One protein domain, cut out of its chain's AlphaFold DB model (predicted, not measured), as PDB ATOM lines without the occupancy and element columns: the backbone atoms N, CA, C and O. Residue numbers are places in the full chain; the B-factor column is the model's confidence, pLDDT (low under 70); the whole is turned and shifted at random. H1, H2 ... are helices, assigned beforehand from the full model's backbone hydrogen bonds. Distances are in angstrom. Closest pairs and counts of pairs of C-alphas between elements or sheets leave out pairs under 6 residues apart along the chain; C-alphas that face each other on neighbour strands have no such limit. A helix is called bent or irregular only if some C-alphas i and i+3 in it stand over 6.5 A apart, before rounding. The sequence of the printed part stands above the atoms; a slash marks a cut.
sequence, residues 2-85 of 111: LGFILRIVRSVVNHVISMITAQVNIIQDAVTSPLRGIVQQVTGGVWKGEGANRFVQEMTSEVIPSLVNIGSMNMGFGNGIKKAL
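What this domain is: This is residues 2 to 85 of the 111 residues of an uncharacterized protein of Chloroflexi bacterium HGW-Chloroflexi-8 (UniProt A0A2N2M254). A long helical hairpin makes a rod: H1 runs along it, and H2, bent but nearly straight, folds back beside H1. The printed part has 84 residues with two named helices, H1 then H2, all helix in class. It is extended, radius of gyration of the C-alphas 18.9 A, spanning 66 by 17 by 12 A.

Where its parts are: H1, residues 2 to 46, runs 62.6 A from C-alpha 2 (11.426, -59.541, -11.582); it is irregular, C-alphas 43 and 46 being 7.5 A apart. H2, residues 50 to 85, is one helix by its hydrogen bonds but bent, C-alphas 61 and 64 being 7.2 A apart; its arms are H2a, residues 50 to 61, 16.2 A, and H2b, residues 64 to 85, 32.4 A, ending at C-alpha 85 (6.025, -46.856, -8.910).

How they stand to each other: H1 and H2b touch, opposite ways at a shallow tilt of 12 degrees; the closest C-alphas, Val 24 and Gly 71, are 5.0 A apart. H1 touches H2a, its hairpin partner, with residues 39 to 43 alone; the closest C-alphas, Val 39 and Val 56, are 5.8 A apart. Every O i to N i+4 pair is within hydrogen-bond range in H2a and H2b, 37 of 41 in H1.

The domain as a whole: The link H1 to H2 is tight, the printed part has no cut, and residue 2 is under pLDDT 70.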
ATOM      1  N   LEU A   2      12.205 -60.658 -12.159       64.81
ATOM      2  CA  LEU A   2      11.426 -59.541 -11.582       64.81
ATOM      3  C   LEU A   2      12.137 -58.173 -11.637       64.81
ATOM      4  O   LEU A   2      11.574 -57.216 -12.158       64.81
ATOM      5  N   GLY A   3      13.410 -58.096 -11.233       71.25
ATOM      6  CA  GLY A   3      14.171 -56.837 -11.285       71.25
ATOM      7  C   GLY A   3      14.407 -56.274 -12.698       71.25
ATOM      8  O   GLY A   3      14.561 -55.066 -12.866       71.25
ATOM      9  N   PHE A   4      14.401 -57.121 -13.734       74.88
ATOM     10  CA  PHE A   4      14.511 -56.675 -15.129       74.88
ATOM     11  C   PHE A   4      13.186 -56.080 -15.623       74.88
ATOM     12  O   PHE A   4      13.176 -55.000 -16.210       74.88
ATOM     13  N   ILE A   5      12.066 -56.733 -15.303       75.94
ATOM     14  CA  ILE A   5      10.719 -56.246 -15.628       75.94
ATOM     15  C   ILE A   5      10.446 -54.913 -14.919       75.94
ATOM     16  O   ILE A   5       9.986 -53.970 -15.554       75.94
ATOM     17  N   LEU A   6      10.812 -54.781 -13.641       78.06
ATOM     18  CA  LEU A   6      10.642 -53.533 -12.888       78.06
ATOM     19  C   LEU A   6      11.460 -52.370 -13.461       78.06
ATOM     20  O   LEU A   6      10.981 -51.237 -13.484       78.06
ATOM     21  N   ARG A   7      12.664 -52.633 -13.985       79.94
ATOM     22  CA  ARG A   7      13.451 -51.618 -14.704       79.94
ATOM     23  C   ARG A   7      12.761 -51.147 -15.985       79.94
ATOM     24  O   ARG A   7      12.730 -49.942 -16.234       79.94
ATOM     25  N   ILE A   8      12.187 -52.065 -16.766       80.50
ATOM     26  CA  ILE A   8      11.421 -51.720 -17.974       80.50
ATOM     27  C   ILE A   8      10.190 -50.890 -17.599       80.50
ATOM     28  O   ILE A   8       9.973 -49.828 -18.178       80.50
ATOM     29  N   VAL A   9       9.433 -51.321 -16.588       81.69
ATOM     30  CA  VAL A   9       8.250 -50.600 -16.096       81.69
ATOM     31  C   VAL A   9       8.619 -49.187 -15.637       81.69
ATOM     32  O   VAL A   9       7.961 -48.232 -16.043       81.69
ATOM     33  N   ARG A  10       9.717 -49.018 -14.886       83.31
ATOM     34  CA  ARG A  10      10.224 -47.688 -14.503       83.31
ATOM     35  C   ARG A  10      10.536 -46.815 -15.712       83.31
ATOM     36  O   ARG A  10      10.155 -45.650 -15.728       83.31
ATOM     37  N   SER A  11      11.209 -47.364 -16.721       86.44
ATOM     38  CA  SER A  11      11.547 -46.616 -17.935       86.44
ATOM     39  C   SER A  11      10.299 -46.147 -18.685       86.44
ATOM     40  O   SER A  11      10.221 -44.983 -19.071       86.44
ATOM     41  N   VAL A  12       9.313 -47.031 -18.864       85.31
ATOM     42  CA  VAL A  12       8.051 -46.708 -19.547       85.31
ATOM     43  C   VAL A  12       7.275 -45.648 -18.774       85.31
ATOM     44  O   VAL A  12       6.819 -44.665 -19.350       85.31
ATOM     45  N   VAL A  13       7.165 -45.800 -17.458       86.69
ATOM     46  CA  VAL A  13       6.431 -44.844 -16.633       86.69
ATOM     47  C   VAL A  13       7.119 -43.478 -16.598       86.69
ATOM     48  O   VAL A  13       6.447 -42.459 -16.751       86.69
ATOM     49  N   ASN A  14       8.444 -43.432 -16.457       87.56
ATOM     50  CA  ASN A  14       9.184 -42.172 -16.519       87.56
ATOM     51  C   ASN A  14       8.989 -41.473 -17.870       87.56
ATOM     52  O   ASN A  14       8.858 -40.250 -17.914       87.56
ATOM     53  N   HIS A  15       8.909 -42.239 -18.961       89.69
ATOM     54  CA  HIS A  15       8.588 -41.698 -20.277       89.69
ATOM     55  C   HIS A  15       7.170 -41.103 -20.326       89.69
ATOM     56  O   HIS A  15       7.010 -39.966 -20.764       89.69
ATOM     57  N   VAL A  16       6.161 -41.803 -19.797       88.25
ATOM     58  CA  VAL A  16       4.781 -41.286 -19.709       88.25
ATOM     59  C   VAL A  16       4.715 -40.008 -18.868       88.25
ATOM     60  O   VAL A  16       4.099 -39.034 -19.294       88.25
ATOM     61  N   ILE A  17       5.386 -39.964 -17.713       89.44
ATOM     62  CA  ILE A  17       5.465 -38.753 -16.880       89.44
ATOM     63  C   ILE A  17       6.093 -37.604 -17.673       89.44
ATOM     64  O   ILE A  17       5.556 -36.501 -17.678       89.44
ATOM     65  N   SER A  18       7.185 -37.866 -18.397       91.19
ATOM     66  CA  SER A  18       7.829 -36.857 -19.241       91.19
ATOM     67  C   SER A  18       6.896 -36.330 -20.333       91.19
ATOM     68  O   SER A  18       6.898 -35.128 -20.597       91.19
ATOM     69  N   MET A  19       6.094 -37.195 -20.960       89.56
ATOM     70  CA  MET A  19       5.101 -36.780 -21.955       89.56
ATOM     71  C   MET A  19       4.001 -35.914 -21.333       89.56
ATOM     72  O   MET A  19       3.638 -34.885 -21.897       89.56
ATOM     73  N   ILE A  20       3.507 -36.292 -20.150       88.69
ATOM     74  CA  ILE A  20       2.519 -35.510 -19.397       88.69
ATOM     75  C   ILE A  20       3.077 -34.117 -19.085       88.69
ATOM     76  O   ILE A  20       2.414 -33.117 -19.360       88.69
ATOM     77  N   THR A  21       4.303 -34.030 -18.563       89.12
ATOM     78  CA  THR A  21       4.955 -32.748 -18.263       89.12
ATOM     79  C   THR A  21       5.137 -31.899 -19.519       89.12
ATOM     80  O   THR A  21       4.836 -30.708 -19.495       89.12
ATOM     81  N   ALA A  22       5.560 -32.497 -20.636       91.62
ATOM     82  CA  ALA A  22       5.685 -31.781 -21.903       91.62
ATOM     83  C   ALA A  22       4.340 -31.194 -22.361       91.62
ATOM     84  O   ALA A  22       4.278 -30.030 -22.754       91.62
ATOM     85  N   GLN A  23       3.251 -31.957 -22.245       87.31
ATOM     86  CA  GLN A  23       1.917 -31.487 -22.614       87.31
ATOM     87  C   GLN A  23       1.431 -30.337 -21.721       87.31
ATOM     88  O   GLN A  23       0.795 -29.404 -22.210       87.31
ATOM     89  N   VAL A  24       1.748 -30.376 -20.423       89.81
ATOM     90  CA  VAL A  24       1.451 -29.277 -19.489       89.81
ATOM     91  C   VAL A  24       2.193 -28.006 -19.895       89.81
ATOM     92  O   VAL A  24       1.573 -26.945 -19.971       89.81
ATOM     93  N   ASN A  25       3.484 -28.120 -20.212       89.00
ATOM     94  CA  ASN A  25       4.290 -26.982 -20.651       89.00
ATOM     95  C   ASN A  25       3.749 -26.392 -21.958       89.00
ATOM     96  O   ASN A  25       3.607 -25.181 -22.061       89.00
ATOM     97  N   ILE A  26       3.341 -27.228 -22.920       90.81
ATOM     98  CA  ILE A  26       2.702 -26.758 -24.160       90.81
ATOM     99  C   ILE A  26       1.446 -25.929 -23.853       90.81
ATOM    100  O   ILE A  26       1.275 -24.845 -24.404       90.81
ATOM    101  N   ILE A  27       0.570 -26.395 -22.957       88.12
ATOM    102  CA  ILE A  27      -0.655 -25.657 -22.602       88.12
ATOM    103  C   ILE A  27      -0.321 -24.314 -21.935       88.12
ATOM    104  O   ILE A  27      -0.980 -23.304 -22.202       88.12
ATOM    105  N   GLN A  28       0.696 -24.274 -21.072       88.44
ATOM    106  CA  GLN A  28       1.117 -23.029 -20.428       88.44
ATOM    107  C   GLN A  28       1.758 -22.057 -21.421       88.44
ATOM    108  O   GLN A  28       1.294 -20.922 -21.554       88.44
ATOM    109  N   ASP A  29       2.776 -22.509 -22.143       90.00
ATOM    110  CA  ASP A  29       3.658 -21.647 -22.924       90.00
ATOM    111  C   ASP A  29       3.070 -21.294 -24.288       90.00
ATOM    112  O   ASP A  29       3.155 -20.146 -24.717       90.00
ATOM    113  N   ALA A  30       2.435 -22.254 -24.964       87.94
ATOM    114  CA  ALA A  30       1.920 -22.045 -26.316       87.94
ATOM    115  C   ALA A  30       0.509 -21.444 -26.339       87.94
ATOM    116  O   ALA A  30       0.110 -20.877 -27.353       87.94
ATOM    117  N   VAL A  31      -0.256 -21.567 -25.246       88.62
ATOM    118  CA  VAL A  31      -1.665 -21.138 -25.214       88.62
ATOM    119  C   VAL A  31      -1.926 -20.140 -24.096       88.62
ATOM    120  O   VAL A  31      -2.316 -19.005 -24.361       88.62
ATOM    121  N   THR A  32      -1.693 -20.527 -22.840       91.44
ATOM    122  CA  THR A  32      -2.106 -19.720 -21.679       91.44
ATOM    123  C   THR A  32      -1.358 -18.387 -21.611       91.44
ATOM    124  O   THR A  32      -1.968 -17.351 -21.345       91.44
ATOM    125  N   SER A  33      -0.047 -18.395 -21.855       93.69
ATOM    126  CA  SER A  33       0.790 -17.194 -21.822       93.69
ATOM    127  C   SER A  33       0.440 -16.200 -22.947       93.69
ATOM    128  O   SER A  33       0.104 -15.055 -22.624       93.69
ATOM    129  N   PRO A  34       0.367 -16.606 -24.234       94.31
ATOM    130  CA  PRO A  34      -0.118 -15.730 -25.301       94.31
ATOM    131  C   PRO A  34      -1.518 -15.178 -25.036       94.31
ATOM    132  O   PRO A  34      -1.756 -13.988 -25.235       94.31
ATOM    133  N   LEU A  35      -2.432 -16.011 -24.525       93.38
ATOM    134  CA  LEU A  35      -3.799 -15.588 -24.231       93.38
ATOM    135  C   LEU A  35      -3.839 -14.500 -23.149       93.38
ATOM    136  O   LEU A  35      -4.538 -13.502 -23.308       93.38
ATOM    137  N   ARG A  36      -3.035 -14.635 -22.085       94.00
ATOM    138  CA  ARG A  36      -2.860 -13.576 -21.075       94.00
ATOM    139  C   ARG A  36      -2.306 -12.292 -21.689       94.00
ATOM    140  O   ARG A  36      -2.779 -11.213 -21.342       94.00
ATOM    141  N   GLY A  37      -1.349 -12.405 -22.609       95.12
ATOM    142  CA  GLY A  37      -0.803 -11.260 -23.340       95.12
ATOM    143  C   GLY A  37      -1.867 -10.530 -24.165       95.12
ATOM    144  O   GLY A  37      -1.968  -9.308 -24.094       95.12
ATOM    145  N   ILE A  38      -2.717 -11.269 -24.882       94.44
ATOM    146  CA  ILE A  38      -3.835 -10.700 -25.649       94.44
ATOM    147  C   ILE A  38      -4.820  -9.991 -24.716       94.44
ATOM    148  O   ILE A  38      -5.185  -8.844 -24.968       94.44
ATOM    149  N   VAL A  39      -5.210 -10.629 -23.608       95.38
ATOM    150  CA  VAL A  39      -6.093 -10.013 -22.605       95.38
ATOM    151  C   VAL A  39      -5.504  -8.696 -22.097       95.38
ATOM    152  O   VAL A  39      -6.211  -7.693 -22.065       95.38
ATOM    153  N   GLN A  40      -4.205  -8.657 -21.785       95.69
ATOM    154  CA  GLN A  40      -3.529  -7.432 -21.350       95.69
ATOM    155  C   GLN A  40      -3.541  -6.332 -22.417       95.69
ATOM    156  O   GLN A  40      -3.776  -5.174 -22.083       95.69
ATOM    157  N   GLN A  41      -3.330  -6.669 -23.692       95.44
ATOM    158  CA  GLN A  41      -3.422  -5.699 -24.790       95.44
ATOM    159  C   GLN A  41      -4.838  -5.124 -24.926       95.44
ATOM    160  O   GLN A  41      -5.001  -3.914 -25.109       95.44
ATOM    161  N   VAL A  42      -5.866  -5.967 -24.785       94.44
ATOM    162  CA  VAL A  42      -7.271  -5.537 -24.811       94.44
ATOM    163  C   VAL A  42      -7.577  -4.627 -23.621       94.44
ATOM    164  O   VAL A  42      -8.110  -3.537 -23.814       94.44
ATOM    165  N   THR A  43      -7.152  -4.992 -22.407       93.38
ATOM    166  CA  THR A  43      -7.272  -4.129 -21.219       93.38
ATOM    167  C   THR A  43      -6.492  -2.816 -21.368       93.38
ATOM    168  O   THR A  43      -6.947  -1.774 -20.901       93.38
ATOM    169  N   GLY A  44      -5.357  -2.833 -22.076       94.12
ATOM    170  CA  GLY A  44      -4.568  -1.650 -22.438       94.12
ATOM    171  C   GLY A  44      -5.236  -0.737 -23.472       94.12
ATOM    172  O   GLY A  44      -4.716   0.336 -23.778       94.12
ATOM    173  N   GLY A  45      -6.398  -1.126 -23.998       93.31
ATOM    174  CA  GLY A  45      -7.225  -0.290 -24.858       93.31
ATOM    175  C   GLY A  45      -6.938  -0.418 -26.351       93.31
ATOM    176  O   GLY A  45      -7.442   0.415 -27.105       93.31
ATOM    177  N   VAL A  46      -6.193  -1.448 -26.784       94.69
ATOM    178  CA  VAL A  46      -6.064  -1.820 -28.212       94.69
ATOM    179  C   VAL A  46      -7.435  -2.171 -28.804       94.69
ATOM    180  O   VAL A  46      -7.692  -1.926 -29.980       94.69
ATOM    181  N   TRP A  47      -8.345  -2.675 -27.966       95.62
ATOM    182  CA  TRP A  47      -9.746  -2.898 -28.297       95.62
ATOM    183  C   TRP A  47     -10.636  -2.374 -27.167       95.62
ATOM    184  O   TRP A  47     -10.365  -2.604 -25.991       95.62
ATOM    185  N   LYS A  48     -11.689  -1.630 -27.521       94.44
ATOM    186  CA  LYS A  48     -12.615  -0.987 -26.579       94.44
ATOM    187  C   LYS A  48     -14.063  -1.276 -26.962       94.44
ATOM    188  O   LYS A  48     -14.370  -1.498 -28.131       94.44
ATOM    189  N   GLY A  49     -14.950  -1.212 -25.971       95.69
ATOM    190  CA  GLY A  49     -16.390  -1.428 -26.124       95.69
ATOM    191  C   GLY A  49     -16.887  -2.634 -25.328       95.69
ATOM    192  O   GLY A  49     -16.109  -3.328 -24.676       95.69
ATOM    193  N   GLU A  50     -18.193  -2.895 -25.385       95.12
ATOM    194  CA  GLU A  50     -18.817  -3.977 -24.609       95.12
ATOM    195  C   GLU A  50     -18.232  -5.356 -24.956       95.12
ATOM    196  O   GLU A  50     -17.964  -6.151 -24.059       95.12
ATOM    197  N   GLY A  51     -17.955  -5.614 -26.238       94.69
ATOM    198  CA  GLY A  51     -17.323  -6.862 -26.679       94.69
ATOM    199  C   GLY A  51     -15.924  -7.072 -26.092       94.69
ATOM    200  O   GLY A  51     -15.607  -8.180 -25.670       94.69
ATOM    201  N   ALA A  52     -15.124  -6.006 -25.981       95.69
ATOM    202  CA  ALA A  52     -13.800  -6.063 -25.361       95.69
ATOM    203  C   ALA A  52     -13.902  -6.408 -23.868       95.69
ATOM    204  O   ALA A  52     -13.164  -7.258 -23.371       95.69
ATOM    205  N   ASN A  53     -14.863  -5.799 -23.166       96.06
ATOM    206  CA  ASN A  53     -15.112  -6.073 -21.752       96.06
ATOM    207  C   ASN A  53     -15.572  -7.521 -21.531       96.06
ATOM    208  O   ASN A  53     -15.038  -8.197 -20.655       96.06
ATOM    209  N   ARG A  54     -16.515  -8.011 -22.349       96.50
ATOM    210  CA  ARG A  54     -16.996  -9.402 -22.295       96.50
ATOM    211  C   ARG A  54     -15.881 -10.400 -22.580       96.50
ATOM    212  O   ARG A  54     -15.745 -11.365 -21.841       96.50
ATOM    213  N   PHE A  55     -15.056 -10.139 -23.592       95.75
ATOM    214  CA  PHE A  55     -13.899 -10.976 -23.901       95.75
ATOM    215  C   PHE A  55     -12.935 -11.061 -22.714       95.75
ATOM    216  O   PHE A  55     -12.595 -12.156 -22.277       95.75
ATOM    217  N   VAL A  56     -12.514  -9.917 -22.160       96.25
ATOM    218  CA  VAL A  56     -11.614  -9.893 -20.994       96.25
ATOM    219  C   VAL A  56     -12.238 -10.650 -19.825       96.25
ATOM    220  O   VAL A  56     -11.554 -11.440 -19.178       96.25
ATOM    221  N   GLN A  57     -13.532 -10.449 -19.577       96.25
ATOM    222  CA  GLN A  57     -14.260 -11.140 -18.523       96.25
ATOM    223  C   GLN A  57     -14.234 -12.659 -18.727       96.25
ATOM    224  O   GLN A  57     -13.711 -13.357 -17.871       96.25
ATOM    225  N   GLU A  58     -14.694 -13.167 -19.869       96.50
ATOM    226  CA  GLU A  58     -14.744 -14.606 -20.171       96.50
ATOM    227  C   GLU A  58     -13.355 -15.258 -20.118       96.50
ATOM    228  O   GLU A  58     -13.161 -16.320 -19.517       96.50
ATOM    229  N   MET A  59     -12.344 -14.589 -20.682       95.69
ATOM    230  CA  MET A  59     -10.976 -15.100 -20.657       95.69
ATOM    231  C   MET A  59     -10.424 -15.196 -19.235       95.69
ATOM    232  O   MET A  59      -9.731 -16.161 -18.912       95.69
ATOM    233  N   THR A  60     -10.714 -14.210 -18.384       94.25
ATOM    234  CA  THR A  60     -10.186 -14.156 -17.014       94.25
ATOM    235  C   THR A  60     -10.972 -15.016 -16.032       94.25
ATOM    236  O   THR A  60     -10.359 -15.579 -15.125       94.25
ATOM    237  N   SER A  61     -12.288 -15.156 -16.207       96.38
ATOM    238  CA  SER A  61     -13.147 -15.900 -15.282       96.38
ATOM    239  C   SER A  61     -13.279 -17.380 -15.622       96.38
ATOM    240  O   SER A  61     -13.451 -18.182 -14.709       96.38
ATOM    241  N   GLU A  62     -13.186 -17.757 -16.900       95.12
ATOM    242  CA  GLU A  62     -13.472 -19.129 -17.331       95.12
ATOM    243  C   GLU A  62     -12.304 -19.767 -18.076       95.12
ATOM    244  O   GLU A  62     -11.782 -20.796 -17.638       95.12
ATOM    245  N   VAL A  63     -11.852 -19.164 -19.177       94.00
ATOM    246  CA  VAL A  63     -10.946 -19.848 -20.115       94.00
ATOM    247  C   VAL A  63      -9.542 -20.030 -19.540       94.00
ATOM    248  O   VAL A  63      -9.049 -21.157 -19.476       94.00
ATOM    249  N   ILE A  64      -8.891 -18.958 -19.075       94.31
ATOM    250  CA  ILE A  64      -7.544 -19.049 -18.486       94.31
ATOM    251  C   ILE A  64      -7.545 -19.958 -17.244       94.31
ATOM    252  O   ILE A  64      -6.679 -20.836 -17.170       94.31
ATOM    253  N   PRO A  65      -8.486 -19.822 -16.287       94.62
ATOM    254  CA  PRO A  65      -8.587 -20.753 -15.165       94.62
ATOM    255  C   PRO A  65      -8.780 -22.211 -15.598       94.62
ATOM    256  O   PRO A  65      -8.122 -23.099 -15.056       94.62
ATOM    257  N   SER A  66      -9.615 -22.474 -16.607       93.31
ATOM    258  CA  SER A  66      -9.836 -23.835 -17.117       93.31
ATOM    259  C   SER A  66      -8.563 -24.446 -17.706       93.31
ATOM    260  O   SER A  66      -8.249 -25.601 -17.422       93.31
ATOM    261  N   LEU A  67      -7.772 -23.666 -18.451       90.56
ATOM    262  CA  LEU A  67      -6.473 -24.107 -18.975       90.56
ATOM    263  C   LEU A  67      -5.478 -24.437 -17.848       90.56
ATOM    264  O   LEU A  67      -4.790 -25.460 -17.900       90.56
ATOM    265  N   VAL A  68      -5.442 -23.619 -16.792       90.12
ATOM    266  CA  VAL A  68      -4.619 -23.876 -15.595       90.12
ATOM    267  C   VAL A  68      -5.072 -25.147 -14.864       90.12
ATOM    268  O   VAL A  68      -4.234 -25.939 -14.417       90.12
ATOM    269  N   ASN A  69      -6.382 -25.385 -14.782       91.56
ATOM    270  CA  ASN A  69      -6.943 -26.591 -14.174       91.56
ATOM    271  C   ASN A  69      -6.575 -27.856 -14.958       91.56
ATOM    272  O   ASN A  69      -6.209 -28.859 -14.347       91.56
ATOM    273  N   ILE A  70      -6.594 -27.810 -16.295       88.44
ATOM    274  CA  ILE A  70      -6.130 -28.924 -17.140       88.44
ATOM    275  C   ILE A  70      -4.654 -29.230 -16.860       88.44
ATOM    276  O   ILE A  70      -4.291 -30.390 -16.654       88.44
ATOM    277  N   GLY A  71      -3.808 -28.197 -16.786       88.62
ATOM    278  CA  GLY A  71      -2.399 -28.360 -16.420       88.62
ATOM    279  C   GLY A  71      -2.223 -29.033 -15.054       88.62
ATOM    280  O   GLY A  71      -1.444 -29.977 -14.911       88.62
ATOM    281  N   SER A  72      -3.005 -28.600 -14.065       88.12
ATOM    282  CA  SER A  72      -2.980 -29.149 -12.703       88.12
ATOM    283  C   SER A  72      -3.453 -30.605 -12.639       88.12
ATOM    284  O   SER A  72      -2.816 -31.421 -11.972       88.12
ATOM    285  N   MET A  73      -4.521 -30.966 -13.360       88.38
ATOM    286  CA  MET A  73      -4.994 -32.354 -13.454       88.38
ATOM    287  C   MET A  73      -3.928 -33.274 -14.045       88.38
ATOM    288  O   MET A  73      -3.634 -34.323 -13.474       88.38
ATOM    289  N   ASN A  74      -3.305 -32.858 -15.149       85.19
ATOM    290  CA  ASN A  74      -2.247 -33.624 -15.804       85.19
ATOM    291  C   ASN A  74      -1.050 -33.850 -14.866       85.19
ATOM    292  O   ASN A  74      -0.582 -34.980 -14.720       85.19
ATOM    293  N   MET A  75      -0.613 -32.818 -14.140       88.81
ATOM    294  CA  MET A  75       0.418 -32.966 -13.104       88.81
ATOM    295  C   MET A  75      -0.013 -33.920 -11.978       88.81
ATOM    296  O   MET A  75       0.796 -34.718 -11.497       88.81
ATOM    297  N   GLY A  76      -1.289 -33.884 -11.585       89.38
ATOM    298  CA  GLY A  76      -1.878 -34.824 -10.632       89.38
ATOM    299  C   GLY A  76      -1.749 -36.281 -11.083       89.38
ATOM    300  O   GLY A  76      -1.297 -37.122 -10.303       89.38
ATOM    301  N   PHE A  77      -2.053 -36.572 -12.352       86.56
ATOM    302  CA  PHE A  77      -1.863 -37.906 -12.932       86.56
ATOM    303  C   PHE A  77      -0.397 -38.343 -12.905       86.56
ATOM    304  O   PHE A  77      -0.102 -39.448 -12.448       86.56
ATOM    305  N   GLY A  78       0.532 -37.474 -13.318       88.44
ATOM    306  CA  GLY A  78       1.968 -37.771 -13.277       88.44
ATOM    307  C   GLY A  78       2.460 -38.125 -11.867       88.44
ATOM    308  O   GLY A  78       3.169 -39.114 -11.677       88.44
ATOM    309  N   ASN A  79       2.012 -37.377 -10.856       89.56
ATOM    310  CA  ASN A  79       2.344 -37.643  -9.454       89.56
ATOM    311  C   ASN A  79       1.732 -38.951  -8.935       89.56
ATOM    312  O   ASN A  79       2.403 -39.701  -8.226       89.56
ATOM    313  N   GLY A  80       0.477 -39.246  -9.288       88.69
ATOM    314  CA  GLY A  80      -0.182 -40.499  -8.914       88.69
ATOM    315  C   GLY A  80       0.537 -41.720  -9.490       88.69
ATOM    316  O   GLY A  80       0.794 -42.688  -8.774       88.69
ATOM    317  N   ILE A  81       0.942 -41.632 -10.756       87.69
ATOM    318  CA  ILE A  81       1.724 -42.665 -11.437       87.69
ATOM    319  C   ILE A  81       3.093 -42.853 -10.761       87.69
ATOM    320  O   ILE A  81       3.496 -43.983 -10.484       87.69
ATOM    321  N   LYS A  82       3.795 -41.759 -10.433       88.25
ATOM    322  CA  LYS A  82       5.074 -41.820  -9.707       88.25
ATOM    323  C   LYS A  82       4.924 -42.495  -8.342       88.25
ATOM    324  O   LYS A  82       5.700 -43.381  -8.005       88.25
ATOM    325  N   LYS A  83       3.884 -42.138  -7.586       90.81
ATOM    326  CA  LYS A  83       3.596 -42.761  -6.289       90.81
ATOM    327  C   LYS A  83       3.339 -44.264  -6.420       90.81
ATOM    328  O   LYS A  83       3.781 -45.032  -5.570       90.81
ATOM    329  N   ALA A  84       2.646 -44.694  -7.474       87.31
ATOM    330  CA  ALA A  84       2.424 -46.114  -7.734       87.31
ATOM    331  C   ALA A  84       3.745 -46.865  -7.983       87.31
ATOM    332  O   ALA A  84       3.935 -47.942  -7.419       87.31
ATOM    333  N   LEU A  85       4.682 -46.283  -8.745       86.56
ATOM    334  CA  LEU A  85       6.025 -46.856  -8.910       86.56
ATOM    335  C   LEU A  85       6.770 -46.991  -7.582       86.56
ATOM    336  O   LEU A  85       7.354 -48.039  -7.320       86.56
TER     337      LEU A  85